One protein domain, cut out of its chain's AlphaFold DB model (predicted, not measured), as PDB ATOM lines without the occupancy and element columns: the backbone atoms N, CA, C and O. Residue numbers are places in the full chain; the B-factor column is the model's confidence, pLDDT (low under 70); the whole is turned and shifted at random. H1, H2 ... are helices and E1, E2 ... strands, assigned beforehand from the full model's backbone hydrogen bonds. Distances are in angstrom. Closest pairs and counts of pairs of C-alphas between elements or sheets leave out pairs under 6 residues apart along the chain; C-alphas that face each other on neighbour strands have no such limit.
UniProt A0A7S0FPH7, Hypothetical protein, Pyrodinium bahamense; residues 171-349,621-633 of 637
ATOM      1  N   ALA A 171     116.948 142.660 195.725       48.16
ATOM      2  CA  ALA A 171     116.192 141.489 195.292       48.16
ATOM      3  C   ALA A 171     114.651 141.621 195.296       48.16
ATOM      4  O   ALA A 171     114.001 140.901 194.547       48.16
ATOM      5  N   ALA A 172     114.043 142.518 196.083       45.09
ATOM      6  CA  ALA A 172     112.581 142.685 196.086       45.09
ATOM      7  C   ALA A 172     112.033 143.478 194.876       45.09
ATOM      8  O   ALA A 172     110.826 143.482 194.644       45.09
ATOM      9  N   VAL A 173     112.902 144.154 194.115       52.59
ATOM     10  CA  VAL A 173     112.536 145.093 193.033       52.59
ATOM     11  C   VAL A 173     112.897 144.528 191.648       52.59
ATOM     12  O   VAL A 173     112.565 145.108 190.616       52.59
ATOM     13  N   VAL A 174     113.564 143.374 191.591       58.09
ATOM     14  CA  VAL A 174     114.111 142.822 190.349       58.09
ATOM     15  C   VAL A 174     113.130 141.823 189.742       58.09
ATOM     16  O   VAL A 174     112.566 140.977 190.437       58.09
ATOM     17  N   ARG A 175     112.922 141.924 188.424       64.88
ATOM     18  CA  ARG A 175     112.178 140.936 187.632       64.88
ATOM     19  C   ARG A 175     112.652 139.509 187.971       64.88
ATOM     20  O   ARG A 175     113.835 139.330 188.265       64.88
ATOM     21  N   PRO A 176     111.783 138.485 187.910       64.62
ATOM     22  CA  PRO A 176     112.202 137.116 188.186       64.62
ATOM     23  C   PRO A 176     113.339 136.718 187.238       64.62
ATOM     24  O   PRO A 176     113.159 136.703 186.018       64.62
ATOM     25  N   LEU A 177     114.509 136.424 187.812       75.75
ATOM     26  CA  LEU A 177     115.667 135.964 187.054       75.75
ATOM     27  C   LEU A 177     115.316 134.645 186.378       75.75
ATOM     28  O   LEU A 177     114.812 133.710 187.008       75.75
ATOM     29  N   ARG A 178     115.568 134.579 185.075       75.56
ATOM     30  CA  ARG A 178     115.304 133.370 184.306       75.56
ATOM     31  C   ARG A 178     116.377 132.330 184.628       75.56
ATOM     32  O   ARG A 178     117.560 132.645 184.694       75.56
ATOM     33  N   MET A 179     115.961 131.085 184.831       74.44
ATOM     34  CA  MET A 179     116.855 129.949 185.052       74.44
ATOM     35  C   MET A 179     116.604 128.916 183.962       74.44
ATOM     36  O   MET A 179     115.453 128.615 183.637       74.44
ATOM     37  N   ARG A 180     117.676 128.340 183.414       69.31
ATOM     38  CA  ARG A 180     117.567 127.242 182.452       69.31
ATOM     39  C   ARG A 180     116.955 126.037 183.164       69.31
ATOM     40  O   ARG A 180     117.448 125.671 184.233       69.31
ATOM     41  N   PRO A 181     115.925 125.400 182.583       73.56
ATOM     42  CA  PRO A 181     115.364 124.179 183.133       73.56
ATOM     43  C   PRO A 181     116.452 123.124 183.391       73.56
ATOM     44  O   PRO A 181     117.274 122.864 182.501       73.56
ATOM     45  N   PRO A 182     116.483 122.510 184.588       73.31
ATOM     46  CA  PRO A 182     117.420 121.433 184.869       73.31
ATOM     47  C   PRO A 182     117.164 120.262 183.911       73.31
ATOM     48  O   PRO A 182     116.019 119.905 183.648       73.31
ATOM     49  N   GLY A 183     118.236 119.671 183.380       72.44
ATOM     50  CA  GLY A 183     118.162 118.515 182.478       72.44
ATOM     51  C   GLY A 183     118.186 118.842 180.984       72.44
ATOM     52  O   GLY A 183     118.327 117.925 180.181       72.44
ATOM     53  N   LEU A 184     118.126 120.120 180.586       71.94
ATOM     54  CA  LEU A 184     118.385 120.474 179.189       71.94
ATOM     55  C   LEU A 184     119.853 120.190 178.829       71.94
ATOM     56  O   LEU A 184     120.746 120.561 179.599       71.94
ATOM     57  N   PRO A 185     120.123 119.585 177.658       71.06
ATOM     58  CA  PRO A 185     121.483 119.285 177.236       71.06
ATOM     59  C   PRO A 185     122.286 120.580 177.122       71.06
ATOM     60  O   PRO A 185     121.766 121.601 176.670       71.06
ATOM     61  N   PHE A 186     123.545 120.543 177.542       78.81
ATOM     62  CA  PHE A 186     124.485 121.641 177.363       78.81
ATOM     63  C   PHE A 186     125.815 121.106 176.852       78.81
ATOM     64  O   PHE A 186     126.227 119.988 177.155       78.81
ATOM     65  N   VAL A 187     126.465 121.931 176.054       75.75
ATOM     66  CA  VAL A 187     127.604 121.602 175.202       75.75
ATOM     67  C   VAL A 187     128.919 121.948 175.897       75.75
ATOM     68  O   VAL A 187     129.955 121.318 175.689       75.75
ATOM     69  N   GLY A 188     128.880 122.973 176.735       86.62
ATOM     70  CA  GLY A 188     130.046 123.552 177.370       86.62
ATOM     71  C   GLY A 188     129.639 124.557 178.429       86.62
ATOM     72  O   GLY A 188     128.451 124.719 178.717       86.62
ATOM     73  N   ASN A 189     130.631 125.238 178.979       90.25
ATOM     74  CA  ASN A 189     130.449 126.330 179.912       90.25
ATOM     75  C   ASN A 189     130.992 127.618 179.290       90.25
ATOM     76  O   ASN A 189     132.035 127.631 178.640       90.25
ATOM     77  N   CYS A 190     130.266 128.705 179.492       92.44
ATOM     78  CA  CYS A 190     130.698 130.056 179.205       92.44
ATOM     79  C   CYS A 190     130.950 130.740 180.544       92.44
ATOM     80  O   CYS A 190     130.013 131.055 181.278       92.44
ATOM     81  N   ASP A 191     132.218 130.958 180.847       93.38
ATOM     82  CA  ASP A 191     132.679 131.691 182.006       93.38
ATOM     83  C   ASP A 191     132.762 133.177 181.643       93.38
ATOM     84  O   ASP A 191     133.549 133.593 180.796       93.38
ATOM     85  N   VAL A 192     131.926 133.992 182.277       93.12
ATOM     86  CA  VAL A 192     131.892 135.444 182.115       93.12
ATOM     87  C   VAL A 192     132.511 136.072 183.354       93.12
ATOM     88  O   VAL A 192     131.960 135.972 184.450       93.12
ATOM     89  N   THR A 193     133.653 136.725 183.180       93.56
ATOM     90  CA  THR A 193     134.352 137.448 184.243       93.56
ATOM     91  C   THR A 193     134.222 138.947 184.008       93.56
ATOM     92  O   THR A 193     134.662 139.457 182.982       93.56
ATOM     93  N   VAL A 194     133.617 139.660 184.952       92.81
ATOM     94  CA  VAL A 194     133.569 141.124 184.961       92.81
ATOM     95  C   VAL A 194     134.808 141.621 185.693       92.81
ATOM     96  O   VAL A 194     134.923 141.441 186.902       92.81
ATOM     97  N   GLU A 195     135.745 142.207 184.951       92.38
ATOM     98  CA  GLU A 195     137.029 142.675 185.483       92.38
ATOM     99  C   GLU A 195     136.921 144.082 186.089       92.38
ATOM    100  O   GLU A 195     137.612 144.401 187.057       92.38
ATOM    101  N   GLY A 196     136.029 144.914 185.550       91.44
ATOM    102  CA  GLY A 196     135.787 146.263 186.048       91.44
ATOM    103  C   GLY A 196     134.632 146.945 185.331       91.44
ATOM    104  O   GLY A 196     134.320 146.621 184.186       91.44
ATOM    105  N   VAL A 197     133.988 147.891 186.015       92.06
ATOM    106  CA  VAL A 197     132.886 148.681 185.457       92.06
ATOM    107  C   VAL A 197     133.021 150.130 185.887       92.06
ATOM    108  O   VAL A 197     133.267 150.422 187.057       92.06
ATOM    109  N   GLN A 198     132.837 151.041 184.942       93.12
ATOM    110  CA  GLN A 198     132.790 152.475 185.176       93.12
ATOM    111  C   GLN A 198     131.414 152.979 184.752       93.12
ATOM    112  O   GLN A 198     131.073 152.975 183.571       93.12
ATOM    113  N   PHE A 199     130.608 153.409 185.720       91.56
ATOM    114  CA  PHE A 199     129.320 154.037 185.448       91.56
ATOM    115  C   PHE A 199     129.437 155.563 185.465       91.56
ATOM    116  O   PHE A 199     130.304 156.110 186.154       91.56
ATOM    117  N   PRO A 200     128.544 156.276 184.757       90.88
ATOM    118  CA  PRO A 200     128.408 157.714 184.917       90.88
ATOM    119  C   PRO A 200     128.123 158.090 186.384       90.88
ATOM    120  O   PRO A 200     127.357 157.397 187.056       90.88
ATOM    121  N   PRO A 201     128.649 159.224 186.883       88.12
ATOM    122  CA  PRO A 201     128.438 159.663 188.267       88.12
ATOM    123  C   PRO A 201     126.979 160.037 188.578       88.12
ATOM    124  O   PRO A 201     126.638 160.267 189.734       88.12
ATOM    125  N   SER A 202     126.120 160.128 187.558       90.31
ATOM    126  CA  SER A 202     124.683 160.343 187.714       90.31
ATOM    127  C   SER A 202     123.945 159.122 188.267       90.31
ATOM    128  O   SER A 202     122.817 159.283 188.727       90.31
ATOM    129  N   PHE A 203     124.542 157.925 188.215       88.19
ATOM    130  CA  PHE A 203     123.904 156.701 188.695       88.19
ATOM    131  C   PHE A 203     124.111 156.573 190.201       88.19
ATOM    132  O   PHE A 203     125.245 156.582 190.682       88.19
ATOM    133  N   GLN A 204     123.018 156.470 190.957       87.81
ATOM    134  CA  GLN A 204     123.094 156.470 192.422       87.81
ATOM    135  C   GLN A 204     123.380 155.075 192.974       87.81
ATOM    136  O   GLN A 204     124.181 154.933 193.900       87.81
ATOM    137  N   GLN A 205     122.716 154.053 192.427       88.31
ATOM    138  CA  GLN A 205     122.841 152.661 192.860       88.31
ATOM    139  C   GLN A 205     122.798 151.715 191.650       88.31
ATOM    140  O   GLN A 205     121.819 150.979 191.474       88.31
ATOM    141  N   PRO A 206     123.828 151.744 190.782       89.06
ATOM    142  CA  PRO A 206     123.850 150.905 189.598       89.06
ATOM    143  C   PRO A 206     124.089 149.432 189.938       89.06
ATOM    144  O   PRO A 206     124.936 149.104 190.767       89.06
ATOM    145  N   PHE A 207     123.383 148.542 189.244       89.44
ATOM    146  CA  PHE A 207     123.591 147.097 189.307       89.44
ATOM    147  C   PHE A 207     123.493 146.468 187.914       89.44
ATOM    148  O   PHE A 207     122.944 147.066 186.982       89.44
ATOM    149  N   LEU A 208     124.052 145.265 187.762       90.62
ATOM    150  CA  LEU A 208     124.072 144.547 186.486       90.62
ATOM    151  C   LEU A 208     123.250 143.258 186.553       90.62
ATOM    152  O   LEU A 208     123.231 142.573 187.573       90.62
ATOM    153  N   ILE A 209     122.610 142.896 185.444       89.38
ATOM    154  CA  ILE A 209     122.050 141.557 185.221       89.38
ATOM    155  C   ILE A 209     122.779 140.949 184.029       89.38
ATOM    156  O   ILE A 209     122.731 141.502 182.932       89.38
ATOM    157  N   ILE A 210     123.455 139.824 184.242       90.19
ATOM    158  CA  ILE A 210     124.225 139.118 183.213       90.19
ATOM    159  C   ILE A 210     123.468 137.850 182.845       90.19
ATOM    160  O   ILE A 210     123.058 137.100 183.728       90.19
ATOM    161  N   GLY A 211     123.299 137.588 181.555       88.94
ATOM    162  CA  GLY A 211     122.556 136.432 181.084       88.94
ATOM    163  C   GLY A 211     123.113 135.759 179.837       88.94
ATOM    164  O   GLY A 211     123.890 136.346 179.087       88.94
ATOM    165  N   LEU A 212     122.695 134.509 179.638       85.75
ATOM    166  CA  LEU A 212     122.979 133.668 178.473       85.75
ATOM    167  C   LEU A 212     121.789 132.717 178.240       85.75
ATOM    168  O   LEU A 212     121.428 131.970 179.143       85.75
ATOM    169  N   GLU A 213     121.187 132.694 177.044       70.06
ATOM    170  CA  GLU A 213     120.103 131.743 176.682       70.06
ATOM    171  C   GLU A 213     118.905 131.708 177.651       70.06
ATOM    172  O   GLU A 213     118.395 130.642 177.993       70.06
ATOM    173  N   GLY A 214     118.460 132.859 178.154       65.50
ATOM    174  CA  GLY A 214     117.389 132.870 179.156       65.50
ATOM    175  C   GLY A 214     117.815 132.303 180.518       65.50
ATOM    176  O   GLY A 214     116.962 131.903 181.302       65.50
ATOM    177  N   GLN A 215     119.116 132.270 180.813       75.19
ATOM    178  CA  GLN A 215     119.648 132.264 182.176       75.19
ATOM    179  C   GLN A 215     120.074 133.672 182.541       75.19
ATOM    180  O   GLN A 215     120.707 134.327 181.721       75.19
ATOM    181  N   GLU A 216     119.763 134.120 183.749       76.75
ATOM    182  CA  GLU A 216     120.072 135.462 184.229       76.75
ATOM    183  C   GLU A 216     120.591 135.394 185.667       76.75
ATOM    184  O   GLU A 216     120.004 134.730 186.519       76.75
ATOM    185  N   PHE A 217     121.675 136.112 185.946       79.19
ATOM    186  CA  PHE A 217     122.223 136.296 187.284       79.19
ATOM    187  C   PHE A 217     122.319 137.783 187.606       79.19
ATOM    188  O   PHE A 217     122.755 138.593 186.785       79.19
ATOM    189  N   LEU A 218     121.917 138.130 188.826       76.38
ATOM    190  CA  LEU A 218     122.069 139.470 189.373       76.38
ATOM    191  C   LEU A 218     123.497 139.650 189.903       76.38
ATOM    192  O   LEU A 218     123.974 138.855 190.712       76.38
ATOM    193  N   ALA A 219     124.159 140.713 189.460       75.44
ATOM    194  CA  ALA A 219     125.481 141.124 189.903       75.44
ATOM    195  C   ALA A 219     125.351 142.357 190.810       75.44
ATOM    196  O   ALA A 219     125.265 143.492 190.337       75.44
ATOM    197  N   GLU A 220     125.306 142.110 192.123       65.25
ATOM    198  CA  GLU A 220     125.046 143.136 193.147       65.25
ATOM    199  C   GLU A 220     126.300 143.930 193.564       65.25
ATOM    200  O   GLU A 220     126.176 145.067 194.006       65.25
ATOM    201  N   ASP A 221     127.508 143.369 193.414       69.31
ATOM    202  CA  ASP A 221     128.765 143.963 193.912       69.31
ATOM    203  C   ASP A 221     129.750 144.253 192.768       69.31
ATOM    204  O   ASP A 221     130.787 143.609 192.607       69.31
ATOM    205  N   VAL A 222     129.385 145.224 191.928       67.69
ATOM    206  CA  VAL A 222     130.081 145.568 190.673       67.69
ATOM    207  C   VAL A 222     131.515 146.104 190.894       67.69
ATOM    208  O   VAL A 222     132.296 146.227 189.954       67.69
ATOM    209  N   GLY A 223     131.896 146.405 192.141       68.00
ATOM    210  CA  GLY A 223     133.241 146.866 192.506       68.00
ATOM    211  C   GLY A 223     134.289 145.756 192.654       68.00
ATOM    212  O   GLY A 223     135.468 146.060 192.839       68.00
ATOM    213  N   GLN A 224     133.885 144.484 192.606       77.75
ATOM    214  CA  GLN A 224     134.783 143.328 192.699       77.75
ATOM    215  C   GLN A 224     134.839 142.577 191.367       77.75
ATOM    216  O   GLN A 224     133.931 142.668 190.550       77.75
ATOM    217  N   CYS A 225     135.912 141.812 191.153       82.50
ATOM    218  CA  CYS A 225     135.981 140.896 190.019       82.50
ATOM    219  C   CYS A 225     134.952 139.777 190.233       82.50
ATOM    220  O   CYS A 225     135.068 139.003 191.189       82.50
ATOM    221  N   LEU A 226     133.928 139.721 189.380       86.69
ATOM    222  CA  LEU A 226     132.832 138.755 189.487       86.69
ATOM    223  C   LEU A 226     132.955 137.722 188.373       86.69
ATOM    224  O   LEU A 226     133.030 138.094 187.205       86.69
ATOM    225  N   LYS A 227     132.934 136.432 188.721       89.75
ATOM    226  CA  LYS A 227     132.951 135.324 187.758       89.75
ATOM    227  C   LYS A 227     131.620 134.573 187.791       89.75
ATOM    228  O   LYS A 227     131.193 134.113 188.848       89.75
ATOM    229  N   TYR A 228     131.001 134.424 186.625       90.44
ATOM    230  CA  TYR A 228     129.753 133.696 186.412       90.44
ATOM    231  C   TYR A 228     129.980 132.575 185.409       90.44
ATOM    232  O   TYR A 228     130.656 132.782 184.410       90.44
ATOM    233  N   MET A 229     129.400 131.407 185.655       90.00
ATOM    234  CA  MET A 229     129.512 130.248 184.771       90.00
ATOM    235  C   MET A 229     128.130 129.898 184.226       90.00
ATOM    236  O   MET A 229     127.207 129.624 184.996       90.00
ATOM    237  N   PHE A 230     128.000 129.878 182.903       89.12
ATOM    238  CA  PHE A 230     126.756 129.582 182.203       89.12
ATOM    239  C   PHE A 230     126.878 128.289 181.386       89.12
ATOM    240  O   PHE A 230     127.732 128.221 180.503       89.12
ATOM    241  N   PRO A 231     126.019 127.275 181.588       86.06
ATOM    242  CA  PRO A 231     125.942 126.143 180.673       86.06
ATOM    243  C   PRO A 231     125.400 126.598 179.311       86.06
ATOM    244  O   PRO A 231     124.274 127.098 179.212       86.06
ATOM    245  N   VAL A 232     126.204 126.397 178.267       82.88
ATOM    246  CA  VAL A 232     125.920 126.785 176.878       82.88
ATOM    247  C   VAL A 232     125.101 125.694 176.199       82.88
ATOM    248  O   VAL A 232     125.544 124.549 176.112       82.88
ATOM    249  N   GLY A 233     123.918 126.026 175.694       73.12
ATOM    250  CA  GLY A 233     123.077 125.114 174.918       73.12
ATOM    251  C   GLY A 233     123.323 125.207 173.421       73.12
ATOM    252  O   GLY A 233     123.230 124.202 172.725       73.12
ATOM    253  N   ALA A 234     123.655 126.402 172.945       75.94
ATOM    254  CA  ALA A 234     123.875 126.732 171.552       75.94
ATOM    255  C   ALA A 234     124.993 127.776 171.407       75.94
ATOM    256  O   ALA A 234     125.106 128.733 172.163       75.94
ATOM    257  N   VAL A 235     125.821 127.634 170.372       69.62
ATOM    258  CA  VAL A 235     126.888 128.612 170.070       69.62
ATOM    259  C   VAL A 235     126.354 129.916 169.469       69.62
ATOM    260  O   VAL A 235     127.040 130.934 169.481       69.62
ATOM    261  N   GLN A 236     125.122 129.907 168.965       69.88
ATOM    262  CA  GLN A 236     124.446 131.111 168.462       69.88
ATOM    263  C   GLN A 236     124.013 132.064 169.585       69.88
ATOM    264  O   GLN A 236     123.489 133.146 169.337       69.88
ATOM    265  N   SER A 237     124.227 131.666 170.830       80.81
ATOM    266  CA  SER A 237     123.810 132.427 171.989       80.81
ATOM    267  C   SER A 237     124.668 133.655 172.205       80.81
ATOM    268  O   SER A 237     125.816 133.731 171.771       80.81
ATOM    269  N   SER A 238     124.093 134.632 172.893       85.00
ATOM    270  CA  SER A 238     124.759 135.889 173.208       85.00
ATOM    271  C   SER A 238     124.779 136.102 174.709       85.00
ATOM    272  O   SER A 238     123.767 135.893 175.378       85.00
ATOM    273  N   VAL A 239     125.933 136.522 175.222       89.44
ATOM    274  CA  VAL A 239     126.055 137.057 176.574       89.44
ATOM    275  C   VAL A 239     125.386 138.423 176.580       89.44
ATOM    276  O   VAL A 239     125.772 139.318 175.829       89.44
ATOM    277  N   THR A 240     124.365 138.577 177.410       89.50
ATOM    278  CA  THR A 240     123.606 139.818 177.553       89.50
ATOM    279  C   THR A 240     123.920 140.439 178.902       89.50
ATOM    280  O   THR A 240     123.751 139.777 179.921       89.50
ATOM    281  N   VAL A 241     124.342 141.699 178.937       90.75
ATOM    282  CA  VAL A 241     124.546 142.432 180.193       90.75
ATOM    283  C   VAL A 241     123.626 143.637 180.202       90.75
ATOM    284  O   VAL A 241     123.764 144.516 179.361       90.75
ATOM    285  N   TYR A 242     122.703 143.686 181.152       89.50
ATOM    286  CA  TYR A 242     121.802 144.812 181.369       89.50
ATOM    287  C   TYR A 242     122.270 145.639 182.559       89.50
ATOM    288  O   TYR A 242     122.654 145.083 183.586       89.50
ATOM    289  N   CYS A 243     122.206 146.959 182.430       90.00
ATOM    290  CA  CYS A 243     122.477 147.904 183.504       90.00
ATOM    291  C   CYS A 243     121.171 148.519 184.005       90.00
ATOM    292  O   CYS A 243     120.356 148.977 183.207       90.00
ATOM    293  N   TYR A 244     121.003 148.555 185.322       88.62
ATOM    294  CA  TYR A 244     119.885 149.191 186.013       88.62
ATOM    295  C   TYR A 244     120.418 150.148 187.079       88.62
ATOM    296  O   TYR A 244     121.556 150.004 187.522       88.62
ATOM    297  N   ASP A 245     119.585 151.086 187.529       88.75
ATOM    298  CA  ASP A 245     119.846 151.922 188.704       88.75
ATOM    299  C   ASP A 245     118.665 151.798 189.664       88.75
ATOM    300  O   ASP A 245     117.533 152.123 189.306       88.75
ATOM    301  N   ALA A 246     118.924 151.325 190.885       85.00
ATOM    302  CA  ALA A 246     117.883 151.096 191.885       85.00
ATOM    303  C   ALA A 246     117.179 152.391 192.335       85.00
ATOM    304  O   ALA A 246     116.102 152.327 192.925       85.00
ATOM    305  N   SER A 247     117.757 153.565 192.051       83.00
ATOM    306  CA  SER A 247     117.106 154.853 192.318       83.00
ATOM    307  C   SER A 247     115.971 155.184 191.342       83.00
ATOM    308  O   SER A 247     115.136 156.041 191.647       83.00
ATOM    309  N   GLN A 248     115.904 154.515 190.186       81.44
ATOM    310  CA  GLN A 248     114.826 154.721 189.227       81.44
ATOM    311  C   GLN A 248     113.603 153.874 189.578       81.44
ATOM    312  O   GLN A 248     113.689 152.681 189.851       81.44
ATOM    313  N   THR A 249     112.428 154.502 189.543       67.94
ATOM    314  CA  THR A 249     111.142 153.841 189.817       67.94
ATOM    315  C   THR A 249     110.676 152.946 188.669       67.94
ATOM    316  O   THR A 249     109.776 152.128 188.855       67.94
ATOM    317  N   GLN A 250     111.257 153.103 187.479       69.69
ATOM    318  CA  GLN A 250     110.954 152.282 186.315       69.69
ATOM    319  C   GLN A 250     111.906 151.087 186.266       69.69
ATOM    320  O   GLN A 250     113.121 151.252 186.225       69.69
ATOM    321  N   HIS A 251     111.345 149.878 186.216       70.62
ATOM    322  CA  HIS A 251     112.091 148.618 186.105       70.62
ATOM    323  C   HIS A 251     112.697 148.389 184.706       70.62
ATOM    324  O   HIS A 251     112.856 147.247 184.282       70.62
ATOM    325  N   SER A 252     112.985 149.449 183.952       78.06
ATOM    326  CA  SER A 252     113.604 149.362 182.631       78.06
ATOM    327  C   SER A 252     115.131 149.443 182.744       78.06
ATOM    328  O   SER A 252     115.638 150.269 183.507       78.06
ATOM    329  N   PRO A 253     115.884 148.636 181.984       83.81
ATOM    330  CA  PRO A 253     117.324 148.747 181.886       83.81
ATOM    331  C   PRO A 253     117.689 150.100 181.283       83.81
ATOM    332  O   PRO A 253     117.104 150.548 180.300       83.81
ATOM    333  N   LEU A 254     118.699 150.737 181.863       87.06
ATOM    334  CA  LEU A 254     119.274 151.982 181.359       87.06
ATOM    335  C   LEU A 254     120.070 151.743 180.082       87.06
ATOM    336  O   LEU A 254     120.108 152.583 179.188       87.06
ATOM    337  N   GLY A 255     120.701 150.576 179.999       87.62
ATOM    338  CA  GLY A 255     121.463 150.178 178.835       87.62
ATOM    339  C   GLY A 255     121.802 148.703 178.846       87.62
ATOM    340  O   GLY A 255     121.551 147.983 179.817       87.62
ATOM    341  N   ARG A 256     122.364 148.255 177.731       87.88
ATOM    342  CA  ARG A 256     122.677 146.857 177.481       87.88
ATOM    343  C   ARG A 256     123.950 146.672 176.671       87.88
ATOM    344  O   ARG A 256     124.329 147.517 175.858       87.88
ATOM    345  N   ILE A 257     124.547 145.506 176.853       88.94
ATOM    346  CA  ILE A 257     125.659 144.971 176.078       88.94
ATOM    347  C   ILE A 257     125.251 143.587 175.581       88.94
ATOM    348  O   ILE A 257     124.642 142.818 176.325       88.94
ATOM    349  N   LEU A 258     125.562 143.282 174.322       86.38
ATOM    350  CA  LEU A 258     125.240 142.003 173.693       86.38
ATOM    351  C   LEU A 258     126.510 141.473 173.038       86.38
ATOM    352  O   LEU A 258     126.987 142.069 172.082       86.38
ATOM    353  N   VAL A 259     127.045 140.358 173.530       86.94
ATOM    354  CA  VAL A 259     128.249 139.736 172.968       86.94
ATOM    355  C   VAL A 259     127.909 138.342 172.458       86.94
ATOM    356  O   VAL A 259     127.692 137.436 173.264       86.94
ATOM    357  N   PRO A 260     127.841 138.130 171.134       83.81
ATOM    358  CA  PRO A 260     127.560 136.813 170.587       83.81
ATOM    359  C   PRO A 260     128.737 135.873 170.864       83.81
ATOM    360  O   PRO A 260     129.884 136.208 170.571       83.81
ATOM    361  N   LEU A 261     128.470 134.668 171.377       84.12
ATOM    362  CA  LEU A 261     129.512 133.669 171.653       84.12
ATOM    363  C   LEU A 261     130.292 133.303 170.392       84.12
ATOM    364  O   LEU A 261     131.489 133.031 170.449       84.12
ATOM    365  N   SER A 262     129.639 133.368 169.231       77.19
ATOM    366  CA  SER A 262     130.302 133.202 167.945       77.19
ATOM    367  C   SER A 262     131.462 134.174 167.730       77.19
ATOM    368  O   SER A 262     132.355 133.822 166.982       77.19
ATOM    369  N   ASP A 263     131.467 135.366 168.340       79.56
ATOM    370  CA  ASP A 263     132.577 136.326 168.233       79.56
ATOM    371  C   ASP A 263     133.777 135.956 169.126       79.56
ATOM    372  O   ASP A 263     134.925 136.253 168.788       79.56
ATOM    373  N   VAL A 264     133.532 135.252 170.235       80.25
ATOM    374  CA  VAL A 264     134.596 134.669 171.070       80.25
ATOM    375  C   VAL A 264     135.287 133.536 170.306       80.25
ATOM    376  O   VAL A 264     136.514 133.421 170.296       80.25
ATOM    377  N   LEU A 265     134.489 132.728 169.604       75.31
ATOM    378  CA  LEU A 265     134.966 131.606 168.795       75.31
ATOM    379  C   LEU A 265     135.593 132.080 167.470       75.31
ATOM    380  O   LEU A 265     136.659 131.603 167.070       75.31
ATOM    381  N   TRP A 266     134.962 133.064 166.824       71.00
ATOM    382  CA  TRP A 266     135.297 133.629 165.514       71.00
ATOM    383  C   TRP A 266     135.174 135.162 165.523       71.00
ATOM    384  O   TRP A 266     134.122 135.697 165.165       71.00
ATOM    385  N   PRO A 267     136.245 135.889 165.882       60.62
ATOM    386  CA  PRO A 267     136.237 137.342 165.927       60.62
ATOM    387  C   PRO A 267     135.810 137.942 164.593       60.62
ATOM    388  O   PRO A 267     136.407 137.673 163.547       60.62
ATOM    389  N   VAL A 268     134.770 138.767 164.625       51.16
ATOM    390  CA  VAL A 268     134.246 139.410 163.421       51.16
ATOM    391  C   VAL A 268     135.278 140.406 162.890       51.16
ATOM    392  O   VAL A 268     135.717 141.312 163.591       51.16
ATOM    393  N   GLY A 269     135.656 140.258 161.619       46.78
ATOM    394  CA  GLY A 269     136.641 141.119 160.955       46.78
ATOM    395  C   GLY A 269     138.048 140.527 160.876       46.78
ATOM    396  O   GLY A 269     138.842 140.999 160.064       46.78
ATOM    397  N   GLU A 270     138.333 139.454 161.613       50.06
ATOM    398  CA  GLU A 270     139.482 138.602 161.324       50.06
ATOM    399  C   GLU A 270     139.072 137.591 160.251       50.06
ATOM    400  O   GLU A 270     138.083 136.871 160.392       50.06
ATOM    401  N   MET A 271     139.820 137.528 159.144       41.25
ATOM    402  CA  MET A 271     139.645 136.421 158.207       41.25
ATOM    403  C   MET A 271     139.925 135.130 158.989       41.25
ATOM    404  O   MET A 271     140.976 135.064 159.635       41.25
ATOM    405  N   PRO A 272     139.024 134.127 158.982       47.75
ATOM    406  CA  PRO A 272     139.246 132.911 159.743       47.75
ATOM    407  C   PRO A 272     140.522 132.264 159.208       47.75
ATOM    408  O   PRO A 272     140.572 131.773 158.080       47.75
ATOM    409  N   SER A 273     141.595 132.354 159.992       46.81
ATOM    410  CA  SER A 273     142.877 131.803 159.588       46.81
ATOM    411  C   SER A 273     142.745 130.288 159.548       46.81
ATOM    412  O   SER A 273     142.085 129.690 160.403       46.81
ATOM    413  N   PHE A 274     143.393 129.647 158.576       50.19
ATOM    414  CA  PHE A 274     143.402 128.189 158.497       50.19
ATOM    415  C   PHE A 274     143.896 127.563 159.810       50.19
ATOM    416  O   PHE A 274     143.362 126.549 160.231       50.19
ATOM    417  N   ARG A 275     144.812 128.227 160.537       56.16
ATOM    418  CA  ARG A 275     145.215 127.842 161.901       56.16
ATOM    419  C   ARG A 275     144.058 127.807 162.895       56.16
ATOM    420  O   ARG A 275     143.986 126.863 163.665       56.16
ATOM    421  N   ARG A 276     143.175 128.807 162.904       57.44
ATOM    422  CA  ARG A 276     142.025 128.855 163.825       57.44
ATOM    423  C   ARG A 276     140.948 127.849 163.429       57.44
ATOM    424  O   ARG A 276     140.365 127.214 164.295       57.44
ATOM    425  N   ILE A 277     140.747 127.662 162.123       56.09
ATOM    426  CA  ILE A 277     139.879 126.612 161.582       56.09
ATOM    427  C   ILE A 277     140.402 125.231 161.975       56.09
ATOM    428  O   ILE A 277     139.659 124.448 162.552       56.09
ATOM    429  N   LYS A 278     141.691 124.970 161.746       56.91
ATOM    430  CA  LYS A 278     142.387 123.741 162.128       56.91
ATOM    431  C   LYS A 278     142.376 123.521 163.642       56.91
ATOM    432  O   LYS A 278     142.078 122.418 164.066       56.91
ATOM    433  N   ALA A 279     142.588 124.560 164.450       58.94
ATOM    434  CA  ALA A 279     142.447 124.481 165.906       58.94
ATOM    435  C   ALA A 279     141.006 124.147 166.326       58.94
ATOM    436  O   ALA A 279     140.806 123.392 167.264       58.94
ATOM    437  N   GLY A 280     140.001 124.634 165.591       57.94
ATOM    438  CA  GLY A 280     138.611 124.207 165.751       57.94
ATOM    439  C   GLY A 280     138.346 122.755 165.326       57.94
ATOM    440  O   GLY A 280     137.291 122.228 165.663       57.94
ATOM    441  N   PHE A 281     139.265 122.106 164.605       54.81
ATOM    442  CA  PHE A 281     139.238 120.676 164.268       54.81
ATOM    443  C   PHE A 281     140.119 119.814 165.191       54.81
ATOM    444  O   PHE A 281     139.979 118.594 165.187       54.81
ATOM    445  N   GLU A 282     141.036 120.413 165.953       59.78
ATOM    446  CA  GLU A 282     141.964 119.702 166.834       59.78
ATOM    447  C   GLU A 282     141.363 119.533 168.240       59.78
ATOM    448  O   GLU A 282     140.797 120.455 168.819       59.78
ATOM    449  N   LYS A 283     141.521 118.331 168.806       52.47
ATOM    450  CA  LYS A 283     140.926 117.898 170.085       52.47
ATOM    451  C   LYS A 283     141.433 118.668 171.315       52.47
ATOM    452  O   LYS A 283     140.786 118.643 172.362       52.47
ATOM    453  N   ASP A 284     142.560 119.367 171.201       57.62
ATOM    454  CA  ASP A 284     143.140 120.183 172.273       57.62
ATOM    455  C   ASP A 284     142.464 121.559 172.322       57.62
ATOM    456  O   ASP A 284     143.085 122.607 172.119       57.62
ATOM    457  N   MET A 285     141.159 121.550 172.590       61.41
ATOM    458  CA  MET A 285     140.347 122.754 172.719       61.41
ATOM    459  C   MET A 285     140.714 123.449 174.031       61.41
ATOM    460  O   MET A 285     140.063 123.287 175.064       61.41
ATOM    461  N   ARG A 286     141.800 124.226 173.992       75.00
ATOM    462  CA  ARG A 286     142.040 125.258 174.998       75.00
ATOM    463  C   ARG A 286     140.787 126.134 175.086       75.00
ATOM    464  O   ARG A 286     140.147 126.361 174.056       75.00
ATOM    465  N   PRO A 287     140.442 126.633 176.281       81.81
ATOM    466  CA  PRO A 287     139.360 127.591 176.419       81.81
ATOM    467  C   PRO A 287     139.489 128.727 175.403       81.81
ATOM    468  O   PRO A 287     140.563 129.313 175.238       81.81
ATOM    469  N   PHE A 288     138.390 129.040 174.722       84.75
ATOM    470  CA  PHE A 288     138.327 130.206 173.853       84.75
ATOM    471  C   PHE A 288     138.084 131.414 174.731       84.75
ATOM    472  O   PHE A 288     136.963 131.639 175.178       84.75
ATOM    473  N   GLN A 289     139.141 132.169 174.994       89.88
ATOM    474  CA  GLN A 289     139.063 133.358 175.820       89.88
ATOM    475  C   GLN A 289     139.199 134.614 174.966       89.88
ATOM    476  O   GLN A 289     140.099 134.717 174.129       89.88
ATOM    477  N   LYS A 290     138.323 135.587 175.210       89.19
ATOM    478  CA  LYS A 290     138.438 136.928 174.646       89.19
ATOM    479  C   LYS A 290     138.080 137.967 175.701       89.19
ATOM    480  O   LYS A 290     137.055 137.860 176.375       89.19
ATOM    481  N   GLN A 291     138.956 138.956 175.834       91.56
ATOM    482  CA  GLN A 291     138.727 140.138 176.652       91.56
ATOM    483  C   GLN A 291     138.111 141.243 175.799       91.56
ATOM    484  O   GLN A 291     138.454 141.414 174.627       91.56
ATOM    485  N   TYR A 292     137.198 141.979 176.407       90.38
ATOM    486  CA  TYR A 292     136.412 143.029 175.801       90.38
ATOM    487  C   TYR A 292     136.369 144.232 176.739       90.38
ATOM    488  O   TYR A 292     136.181 144.077 177.945       90.38
ATOM    489  N   THR A 293     136.455 145.426 176.163       91.94
ATOM    490  CA  THR A 293     136.142 146.687 176.839       91.94
ATOM    491  C   THR A 293     134.988 147.325 176.084       91.94
ATOM    492  O   THR A 293     135.160 147.755 174.945       91.94
ATOM    493  N   LEU A 294     133.794 147.304 176.675       91.81
ATOM    494  CA  LEU A 294     132.532 147.603 175.994       91.81
ATOM    495  C   LEU A 294     131.801 148.779 176.640       91.81
ATOM    496  O   LEU A 294     131.845 148.943 177.854       91.81
ATOM    497  N   GLN A 295     131.064 149.552 175.850       91.56
ATOM    498  CA  GLN A 295     130.129 150.566 176.346       91.56
ATOM    499  C   GLN A 295     128.692 150.053 176.339       91.56
ATOM    500  O   GLN A 295     128.289 149.297 175.449       91.56
ATOM    501  N   PHE A 296     127.893 150.511 177.304       89.19
ATOM    502  CA  PHE A 296     126.462 150.233 177.310       89.19
ATOM    503  C   PHE A 296     125.780 151.044 176.218       89.19
ATOM    504  O   PHE A 296     125.917 152.263 176.157       89.19
ATOM    505  N   MET A 297     125.010 150.359 175.379       87.12
ATOM    506  CA  MET A 297     124.081 151.011 174.461       87.12
ATOM    507  C   MET A 297     122.766 151.268 175.197       87.12
ATOM    508  O   MET A 297     122.375 150.421 176.004       87.12
ATOM    509  N   PRO A 298     122.060 152.379 174.941       82.38
ATOM    510  CA  PRO A 298     120.752 152.612 175.541       82.38
ATOM    511  C   PRO A 298     119.782 151.479 175.182       82.38
ATOM    512  O   PRO A 298     119.895 150.850 174.123       82.38
ATOM    513  N   ALA A 299     118.841 151.188 176.080       71.50
ATOM    514  CA  ALA A 299     117.814 150.186 175.814       71.50
ATOM    515  C   ALA A 299     116.965 150.584 174.593       71.50
ATOM    516  O   ALA A 299     116.681 151.761 174.373       71.50
ATOM    517  N   SER A 300     116.566 149.604 173.778       67.56
ATOM    518  CA  SER A 300     115.702 149.858 172.620       67.56
ATOM    519  C   SER A 300     114.324 150.358 173.061       67.56
ATOM    520  O   SER A 300     113.738 149.785 173.978       67.56
ATOM    521  N   GLU A 301     113.757 151.333 172.342       59.47
ATOM    522  CA  GLU A 301     112.411 151.877 172.611       59.47
ATOM    523  C   GLU A 301     111.305 150.805 172.625       59.47
ATOM    524  O   GLU A 301     110.301 150.953 173.316       59.47
ATOM    525  N   PHE A 302     111.504 149.690 171.911       56.72
ATOM    526  CA  PHE A 302     110.564 148.563 171.862       56.72
ATOM    527  C   PHE A 302     110.561 147.672 173.118       56.72
ATOM    528  O   PHE A 302     109.807 146.701 173.179       56.72
ATOM    529  N   GLY A 303     111.333 148.043 174.144       52.38
ATOM    530  CA  GLY A 303     111.328 147.418 175.459       52.38
ATOM    531  C   GLY A 303     112.011 146.053 175.500       52.38
ATOM    532  O   GLY A 303     112.145 145.343 174.518       52.38
ATOM    533  N   ASP A 304     112.433 145.672 176.691       52.44
ATOM    534  CA  ASP A 304     113.155 144.452 177.071       52.44
ATOM    535  C   ASP A 304     112.205 143.307 177.459       52.44
ATOM    536  O   ASP A 304     112.598 142.309 178.065       52.44
ATOM    537  N   SER A 305     110.943 143.414 177.023       52.22
ATOM    538  CA  SER A 305     109.946 142.341 177.039       52.22
ATOM    539  C   SER A 305     109.674 141.698 178.393       52.22
ATOM    540  O   SER A 305     109.591 140.475 178.507       52.22
ATOM    541  N   HIS A 306     109.476 142.518 179.422       51.91
ATOM    542  CA  HIS A 306     109.189 142.078 180.796       51.91
ATOM    543  C   HIS A 306     108.300 140.820 180.927       51.91
ATOM    544  O   HIS A 306     108.511 140.030 181.841       51.91
ATOM    545  N   CYS A 307     107.371 140.576 179.991       47.34
ATOM    546  CA  CYS A 307     106.450 139.436 180.013       47.34
ATOM    547  C   CYS A 307     106.635 138.375 178.907       47.34
ATOM    548  O   CYS A 307     105.893 137.394 178.917       47.34
ATOM    549  N   ASN A 308     107.547 138.538 177.937       50.97
ATOM    550  CA  ASN A 308     107.657 137.599 176.813       50.97
ATOM    551  C   ASN A 308     108.947 136.752 176.900       50.97
ATOM    552  O   ASN A 308     110.034 137.247 176.591       50.97
ATOM    553  N   PRO A 309     108.860 135.464 177.285       45.50
ATOM    554  CA  PRO A 309     110.016 134.564 177.304       45.50
ATOM    555  C   PRO A 309     110.578 134.287 175.900       45.50
ATOM    556  O   PRO A 309     111.729 133.885 175.783       45.50
ATOM    557  N   MET A 310     109.791 134.541 174.848       45.38
ATOM    558  CA  MET A 310     110.172 134.387 173.439       45.38
ATOM    559  C   MET A 310     110.678 135.686 172.806       45.38
ATOM    560  O   MET A 310     110.840 135.749 171.588       45.38
ATOM    561  N   PHE A 311     110.871 136.748 173.588       52.88
ATOM    562  CA  PHE A 311     111.398 137.983 173.033       52.88
ATOM    563  C   PHE A 311     112.836 137.800 172.583       52.88
ATOM    564  O   PHE A 311     113.749 137.585 173.383       52.88
ATOM    565  N   VAL A 312     113.002 137.916 171.277       54.00
ATOM    566  CA  VAL A 312     114.285 138.120 170.641       54.00
ATOM    567  C   VAL A 312     114.439 139.622 170.534       54.00
ATOM    568  O   VAL A 312     113.622 140.289 169.904       54.00
ATOM    569  N   ASP A 313     115.456 140.148 171.202       54.00
ATOM    570  CA  ASP A 313     115.805 141.554 171.121       54.00
ATOM    571  C   ASP A 313     116.127 141.890 169.660       54.00
ATOM    572  O   ASP A 313     117.142 141.448 169.131       54.00
ATOM    573  N   THR A 314     115.232 142.599 168.978       52.78
ATOM    574  CA  THR A 314     115.458 143.102 167.622       52.78
ATOM    575  C   THR A 314     116.051 144.492 167.748       52.78
ATOM    576  O   THR A 314     115.334 145.495 167.715       52.78
ATOM    577  N   PHE A 315     117.364 144.570 167.952       51.66
ATOM    578  CA  PHE A 315     118.052 145.843 167.839       51.66
ATOM    579  C   PHE A 315     118.104 146.206 166.355       51.66
ATOM    580  O   PHE A 315     118.929 145.691 165.604       51.66
ATOM    581  N   GLU A 316     117.218 147.102 165.929       51.50
ATOM    582  CA  GLU A 316     117.348 147.813 164.660       51.50
ATOM    583  C   GLU A 316     117.982 149.177 164.948       51.50
ATOM    584  O   GLU A 316     117.271 150.157 165.183       51.50
ATOM    585  N   PRO A 317     119.322 149.293 164.984       48.69
ATOM    586  CA  PRO A 317     119.915 150.613 164.947       48.69
ATOM    587  C   PRO A 317     119.479 151.256 163.631       48.69
ATOM    588  O   PRO A 317     119.539 150.613 162.581       48.69
ATOM    589  N   GLY A 318     119.067 152.524 163.672       48.81
ATOM    590  CA  GLY A 318     118.898 153.367 162.484       48.81
ATOM    591  C   GLY A 318     120.243 153.564 161.772       48.81
ATOM    592  O   GLY A 318     120.832 154.641 161.797       48.81
ATOM    593  N   LEU A 319     120.769 152.489 161.176       47.44
ATOM    594  CA  LEU A 319     122.123 152.341 160.635       47.44
ATOM    595  C   LEU A 319     122.400 153.288 159.469       47.44
ATOM    596  O   LEU A 319     123.556 153.550 159.150       47.44
ATOM    597  N   THR A 320     121.361 153.810 158.819       47.78
ATOM    598  CA  THR A 320     121.504 154.609 157.600       47.78
ATOM    599  C   THR A 320     122.094 155.999 157.831       47.78
ATOM    600  O   THR A 320     122.750 156.512 156.925       47.78
ATOM    601  N   GLU A 321     121.945 156.591 159.020       46.72
ATOM    602  CA  GLU A 321     122.499 157.927 159.317       46.72
ATOM    603  C   GLU A 321     123.581 157.916 160.406       46.72
ATOM    604  O   GLU A 321     124.552 158.668 160.309       46.72
ATOM    605  N   ALA A 322     123.494 157.009 161.381       48.97
ATOM    606  CA  ALA A 322     124.319 157.049 162.590       48.97
ATOM    607  C   ALA A 322     125.762 156.509 162.426       48.97
ATOM    608  O   ALA A 322     126.644 156.816 163.226       48.97
ATOM    609  N   VAL A 323     126.059 155.752 161.361       52.22
ATOM    610  CA  VAL A 323     127.419 155.221 161.100       52.22
ATOM    611  C   VAL A 323     128.422 156.331 160.742       52.22
ATOM    612  O   VAL A 323     129.628 156.155 160.903       52.22
ATOM    613  N   LYS A 324     127.956 157.497 160.278       52.00
ATOM    614  CA  LYS A 324     128.838 158.597 159.845       52.00
ATOM    615  C   LYS A 324     129.357 159.474 160.985       52.00
ATOM    616  O   LYS A 324     130.243 160.290 160.749       52.00
ATOM    617  N   SER A 325     128.817 159.333 162.188       54.84
ATOM    618  CA  SER A 325     128.929 160.353 163.233       54.84
ATOM    619  C   SER A 325     129.478 159.860 164.579       54.84
ATOM    620  O   SER A 325     129.614 160.653 165.510       54.84
ATOM    621  N   GLY A 326     129.897 158.594 164.655       58.72
ATOM    622  CA  GLY A 326     130.658 158.039 165.780       58.72
ATOM    623  C   GLY A 326     129.818 157.618 167.001       58.72
ATOM    624  O   GLY A 326     128.632 157.936 167.094       58.72
ATOM    625  N   PRO A 327     130.434 156.897 167.963       56.62
ATOM    626  CA  PRO A 327     129.751 156.251 169.096       56.62
ATOM    627  C   PRO A 327     129.017 157.231 170.028       56.62
ATOM    628  O   PRO A 327     127.980 156.891 170.591       56.62
ATOM    629  N   ALA A 328     129.487 158.480 170.126       60.62
ATOM    630  CA  ALA A 328     128.876 159.514 170.963       60.62
ATOM    631  C   ALA A 328     127.438 159.891 170.546       60.62
ATOM    632  O   ALA A 328     126.672 160.363 171.382       60.62
ATOM    633  N   GLN A 329     127.041 159.673 169.284       64.00
ATOM    634  CA  GLN A 329     125.659 159.922 168.851       64.00
ATOM    635  C   GLN A 329     124.679 158.807 169.225       64.00
ATOM    636  O   GLN A 329     123.477 159.051 169.235       64.00
ATOM    637  N   PHE A 330     125.161 157.613 169.581       62.69
ATOM    638  CA  PHE A 330     124.297 156.494 169.972       62.69
ATOM    639  C   PHE A 330     123.862 156.553 171.439       62.69
ATOM    640  O   PHE A 330     123.211 155.628 171.913       62.69
ATOM    641  N   GLY A 331     124.232 157.608 172.176       75.44
ATOM    642  CA  GLY A 331     123.944 157.712 173.608       75.44
ATOM    643  C   GLY A 331     124.628 156.622 174.434       75.44
ATOM    644  O   GLY A 331     124.148 156.293 175.516       75.44
ATOM    645  N   ALA A 332     125.717 156.040 173.915       84.75
ATOM    646  CA  ALA A 332     126.487 155.032 174.622       84.75
ATOM    647  C   ALA A 332     127.081 155.624 175.908       84.75
ATOM    648  O   ALA A 332     127.524 156.777 175.929       84.75
ATOM    649  N   PHE A 333     127.078 154.850 176.989       89.62
ATOM    650  CA  PHE A 333     127.553 155.311 178.289       89.62
ATOM    651  C   PHE A 333     128.264 154.206 179.060       89.62
ATOM    652  O   PHE A 333     128.053 153.014 178.837       89.62
ATOM    653  N   GLY A 334     129.078 154.632 180.023       90.25
ATOM    654  CA  GLY A 334     129.842 153.736 180.878       90.25
ATOM    655  C   GLY A 334     130.852 152.875 180.119       90.25
ATOM    656  O   GLY A 334     130.967 152.920 178.896       90.25
ATOM    657  N   GLU A 335     131.601 152.094 180.878       92.38
ATOM    658  CA  GLU A 335     132.614 151.172 180.375       92.38
ATOM    659  C   GLU A 335     132.549 149.881 181.191       92.38
ATOM    660  O   GLU A 335     132.496 149.922 182.419       92.38
ATOM    661  N   LEU A 336     132.524 148.739 180.515       92.50
ATOM    662  CA  LEU A 336     132.511 147.401 181.092       92.50
ATOM    663  C   LEU A 336     133.693 146.610 180.529       92.50
ATOM    664  O   LEU A 336     133.724 146.302 179.337       92.50
ATOM    665  N   SER A 337     134.628 146.236 181.397       93.62
ATOM    666  CA  SER A 337     135.705 145.298 181.086       93.62
ATOM    667  C   SER A 337     135.261 143.875 181.425       93.62
ATOM    668  O   SER A 337     134.867 143.565 182.552       93.62
ATOM    669  N   LEU A 338     135.308 143.013 180.420       92.75
ATOM    670  CA  LEU A 338     134.648 141.718 180.352       92.75
ATOM    671  C   LEU A 338     135.628 140.696 179.775       92.75
ATOM    672  O   LEU A 338     136.173 140.906 178.700       92.75
ATOM    673  N   SER A 339     135.800 139.557 180.432       94.25
ATOM    674  CA  SER A 339     136.525 138.405 179.893       94.25
ATOM    675  C   SER A 339     135.547 137.253 179.729       94.25
ATOM    676  O   SER A 339     134.974 136.785 180.714       94.25
ATOM    677  N   ILE A 340     135.311 136.836 178.486       93.06
ATOM    678  CA  ILE A 340     134.472 135.675 178.180       93.06
ATOM    679  C   ILE A 340     135.383 134.518 177.820       93.06
ATOM    680  O   ILE A 340     136.191 134.620 176.899       93.06
ATOM    681  N   GLU A 341     135.212 133.411 178.524       93.00
ATOM    682  CA  GLU A 341     135.915 132.162 178.303       93.00
ATOM    683  C   GLU A 341     134.901 131.057 177.991       93.00
ATOM    684  O   GLU A 341     134.055 130.713 178.810       93.00
ATOM    685  N   VAL A 342     134.966 130.490 176.788       89.44
ATOM    686  CA  VAL A 342     134.109 129.376 176.378       89.44
ATOM    687  C   VAL A 342     134.912 128.086 176.439       89.44
ATOM    688  O   VAL A 342     135.882 127.898 175.701       89.44
ATOM    689  N   THR A 343     134.485 127.182 177.314       87.88
ATOM    690  CA  THR A 343     135.011 125.824 177.439       87.88
ATOM    691  C   THR A 343     133.982 124.842 176.916       87.88
ATOM    692  O   THR A 343     132.826 124.839 177.332       87.88
ATOM    693  N   PHE A 344     134.385 123.979 175.995       82.62
ATOM    694  CA  PHE A 344     133.529 122.892 175.538       82.62
ATOM    695  C   PHE A 344     133.770 121.649 176.393       82.62
ATOM    696  O   PHE A 344     134.867 121.442 176.913       82.62
ATOM    697  N   ARG A 345     132.739 120.814 176.565       79.44
ATOM    698  CA  ARG A 345     132.914 119.510 177.211       79.44
ATOM    699  C   ARG A 345     133.902 118.668 176.409       79.44
ATOM    700  O   ARG A 345     133.954 118.763 175.189       79.44
ATOM    701  N   SER A 346     134.615 117.772 177.086       70.69
ATOM    702  CA  SER A 346     135.544 116.824 176.451       70.69
ATOM    703  C   SER A 346     134.882 115.909 175.410       70.69
ATOM    704  O   SER A 346     135.575 115.377 174.543       70.69
ATOM    705  N   GLU A 347     133.560 115.739 175.493       70.19
ATOM    706  CA  GLU A 347     132.704 115.023 174.533       70.19
ATOM    707  C   GLU A 347     132.577 115.756 173.185       70.19
ATOM    708  O   GLU A 347     132.263 115.150 172.164       70.19
ATOM    709  N   VAL A 348     132.831 117.065 173.162       66.12
ATOM    710  CA  VAL A 348     132.768 117.901 171.964       66.12
ATOM    711  C   VAL A 348     134.172 117.971 171.366       66.12
ATOM    712  O   VAL A 348     134.994 118.794 171.758       66.12
ATOM    713  N   HIS A 349     134.470 117.044 170.455       57.91
ATOM    714  CA  HIS A 349     135.832 116.817 169.951       57.91
ATOM    715  C   HIS A 349     136.325 117.861 168.942       57.91
ATOM    716  O   HIS A 349     137.523 118.137 168.907       57.91
ATOM    717  N   ALA A 621     120.140 140.507 160.677       50.19
ATOM    718  CA  ALA A 621     119.908 141.002 162.028       50.19
ATOM    719  C   ALA A 621     121.059 140.577 162.948       50.19
ATOM    720  O   ALA A 621     121.646 141.404 163.636       50.19
ATOM    721  N   GLU A 622     121.480 139.320 162.876       51.81
ATOM    722  CA  GLU A 622     122.619 138.787 163.608       51.81
ATOM    723  C   GLU A 622     123.936 139.440 163.162       51.81
ATOM    724  O   GLU A 622     124.796 139.710 163.992       51.81
ATOM    725  N   LEU A 623     124.098 139.776 161.878       53.59
ATOM    726  CA  LEU A 623     125.222 140.556 161.349       53.59
ATOM    727  C   LEU A 623     125.216 141.981 161.891       53.59
ATOM    728  O   LEU A 623     126.282 142.487 162.227       53.59
ATOM    729  N   ALA A 624     124.050 142.626 161.984       57.00
ATOM    730  CA  ALA A 624     123.922 143.959 162.566       57.00
ATOM    731  C   ALA A 624     124.229 143.934 164.070       57.00
ATOM    732  O   ALA A 624     125.005 144.754 164.552       57.00
ATOM    733  N   HIS A 625     123.710 142.943 164.794       60.47
ATOM    734  CA  HIS A 625     124.011 142.712 166.205       60.47
ATOM    735  C   HIS A 625     125.498 142.435 166.424       60.47
ATOM    736  O   HIS A 625     126.121 143.057 167.279       60.47
ATOM    737  N   ARG A 626     126.093 141.563 165.604       63.41
ATOM    738  CA  ARG A 626     127.533 141.290 165.601       63.41
ATOM    739  C   ARG A 626     128.327 142.545 165.276       63.41
ATOM    740  O   ARG A 626     129.315 142.809 165.944       63.41
ATOM    741  N   PHE A 627     127.914 143.342 164.295       61.78
ATOM    742  CA  PHE A 627     128.581 144.596 163.949       61.78
ATOM    743  C   PHE A 627     128.541 145.587 165.114       61.78
ATOM    744  O   PHE A 627     129.567 146.153 165.467       61.78
ATOM    745  N   VAL A 628     127.396 145.750 165.772       64.88
ATOM    746  CA  VAL A 628     127.266 146.622 166.947       64.88
ATOM    747  C   VAL A 628     128.144 146.115 168.088       64.88
ATOM    748  O   VAL A 628     128.941 146.881 168.628       64.88
ATOM    749  N   ALA A 629     128.076 144.819 168.387       63.12
ATOM    750  CA  ALA A 629     128.868 144.170 169.428       63.12
ATOM    751  C   ALA A 629     130.382 144.261 169.192       63.12
ATOM    752  O   ALA A 629     131.151 144.289 170.147       63.12
ATOM    753  N   THR A 630     130.818 144.301 167.929       60.91
ATOM    754  CA  THR A 630     132.241 144.197 167.554       60.91
ATOM    755  C   THR A 630     132.853 145.491 167.031       60.91
ATOM    756  O   THR A 630     134.071 145.577 166.946       60.91
ATOM    757  N   ARG A 631     132.048 146.497 166.672       64.81
ATOM    758  CA  ARG A 631     132.526 147.771 166.102       64.81
ATOM    759  C   ARG A 631     131.967 149.017 166.773       64.81
ATOM    760  O   ARG A 631     132.531 150.085 166.572       64.81
ATOM    761  N   VAL A 632     130.853 148.915 167.498       65.12
ATOM    762  CA  VAL A 632     130.188 150.085 168.104       65.12
ATOM    763  C   VAL A 632     130.312 150.069 169.623       65.12
ATOM    764  O   VAL A 632     130.578 151.102 170.223       65.12
ATOM    765  N   GLN A 633     130.117 148.904 170.244       73.94
ATOM    766  CA  GLN A 633     130.292 148.703 171.682       73.94
ATOM    767  C   GLN A 633     131.760 148.682 172.118       73.94
ATOM    768  O   GLN A 633     132.026 149.219 173.193       73.94
TER     769      GLN A 633
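What this domain is: This is residues 171 to 349 and 621 to 633 of the 637 residues of the protein "Hypothetical protein" of Pyrodinium bahamense (UniProt A0A7S0FPH7). One antiparallel sheet of eight strands curls like part of a barrel and folds back on itself, with E3, E2, E5 and E6 facing E8, E1 and E4 and with E7 as the hinge. H5 crosses over E6, H1 lies on the same face of the sheet as H5, and residues 270 to 275, of which 274 to 275 belong to H2, stick out. The printed part has 192 residues, with five named helices and eight named strands in the order E1 E2 E3 E4 E5 E6 H1 H2 E7 H3 H4 E8 H5, and is mixed, helices and strands. It is compact, with a radius of gyration of the C-alphas of 17.0 A, and spans 51 by 43 by 32 A.

Where its parts are: E1 is residues 188 to 198, 30.1 A long, with C-alpha 188 at (130.046, 123.552, 177.370). E2 is 206 to 212, 20.5 A; E3 is 215 to 219; E4 is 226 to 232, 18.7 A; E5 is 238 to 245, 22.8 A; E6 is 255 to 260, 16.8 A. H1 is 261 to 265 and H2 is 274 to 279. E7 is 288 to 298, 28.5 A, and bends by 62 degrees at residue 293. H3 is 319 to 322 and H4 is 327 to 330. E8 is 333 to 344, 33.1 A. H5 is 621 to 632, 15.0 A, with C-alpha 632 at (130.188, 150.085, 168.104).

How they stand to each other: The sheet runs E3 E2 E5 E6 E7 E8 E1 E4 and is twisted. E1 pairs with E4 (N 190 and O 230, 2.8 A) and with E8 (N 191 and O 341, 2.8 A). The hairpin E2 and E3 has N 210 and O 217 at 2.9 A; E2 and E5 have N 209 and O 242 at 2.9 A; the hairpin E5 and E6 has N 241 and O 257 at 2.9 A. E7 is staggered: residues 297 to 298 pair with E6 (N 297 and O 256, 3.0 A) and 288 to 296 with E8 (N 292 and O 338, 2.7 A). H5 runs across the strands at 72 degrees to E6 on the local plane, with a height over the sheet of 8.7 A; the closest C-alphas are those of Val 259 and Ala 629, 5.7 A. H1, at a height of 7.2 A, is only just over E8, with 3 of its C-alphas. H4 only grazes the sheet; H2 and H3 are not on it. H1, H2 and H5 have every O i to N i+4 pair within hydrogen-bond range; H3 and H4 are too short for one.

The domain as a whole: The C-alphas farthest apart, those of Thr 249 and Phe 274, are 51.8 A apart. Residues 350 to 620 are not printed, and C-alphas 349 and 621 are 30.0 A apart across the cut. Of the links printed whole, E7 to H3 is long. Mean pLDDT of the printed part is 73.0, with 80 residues under 70, among them 267 to 285, 300 to 330 and 621 to 632.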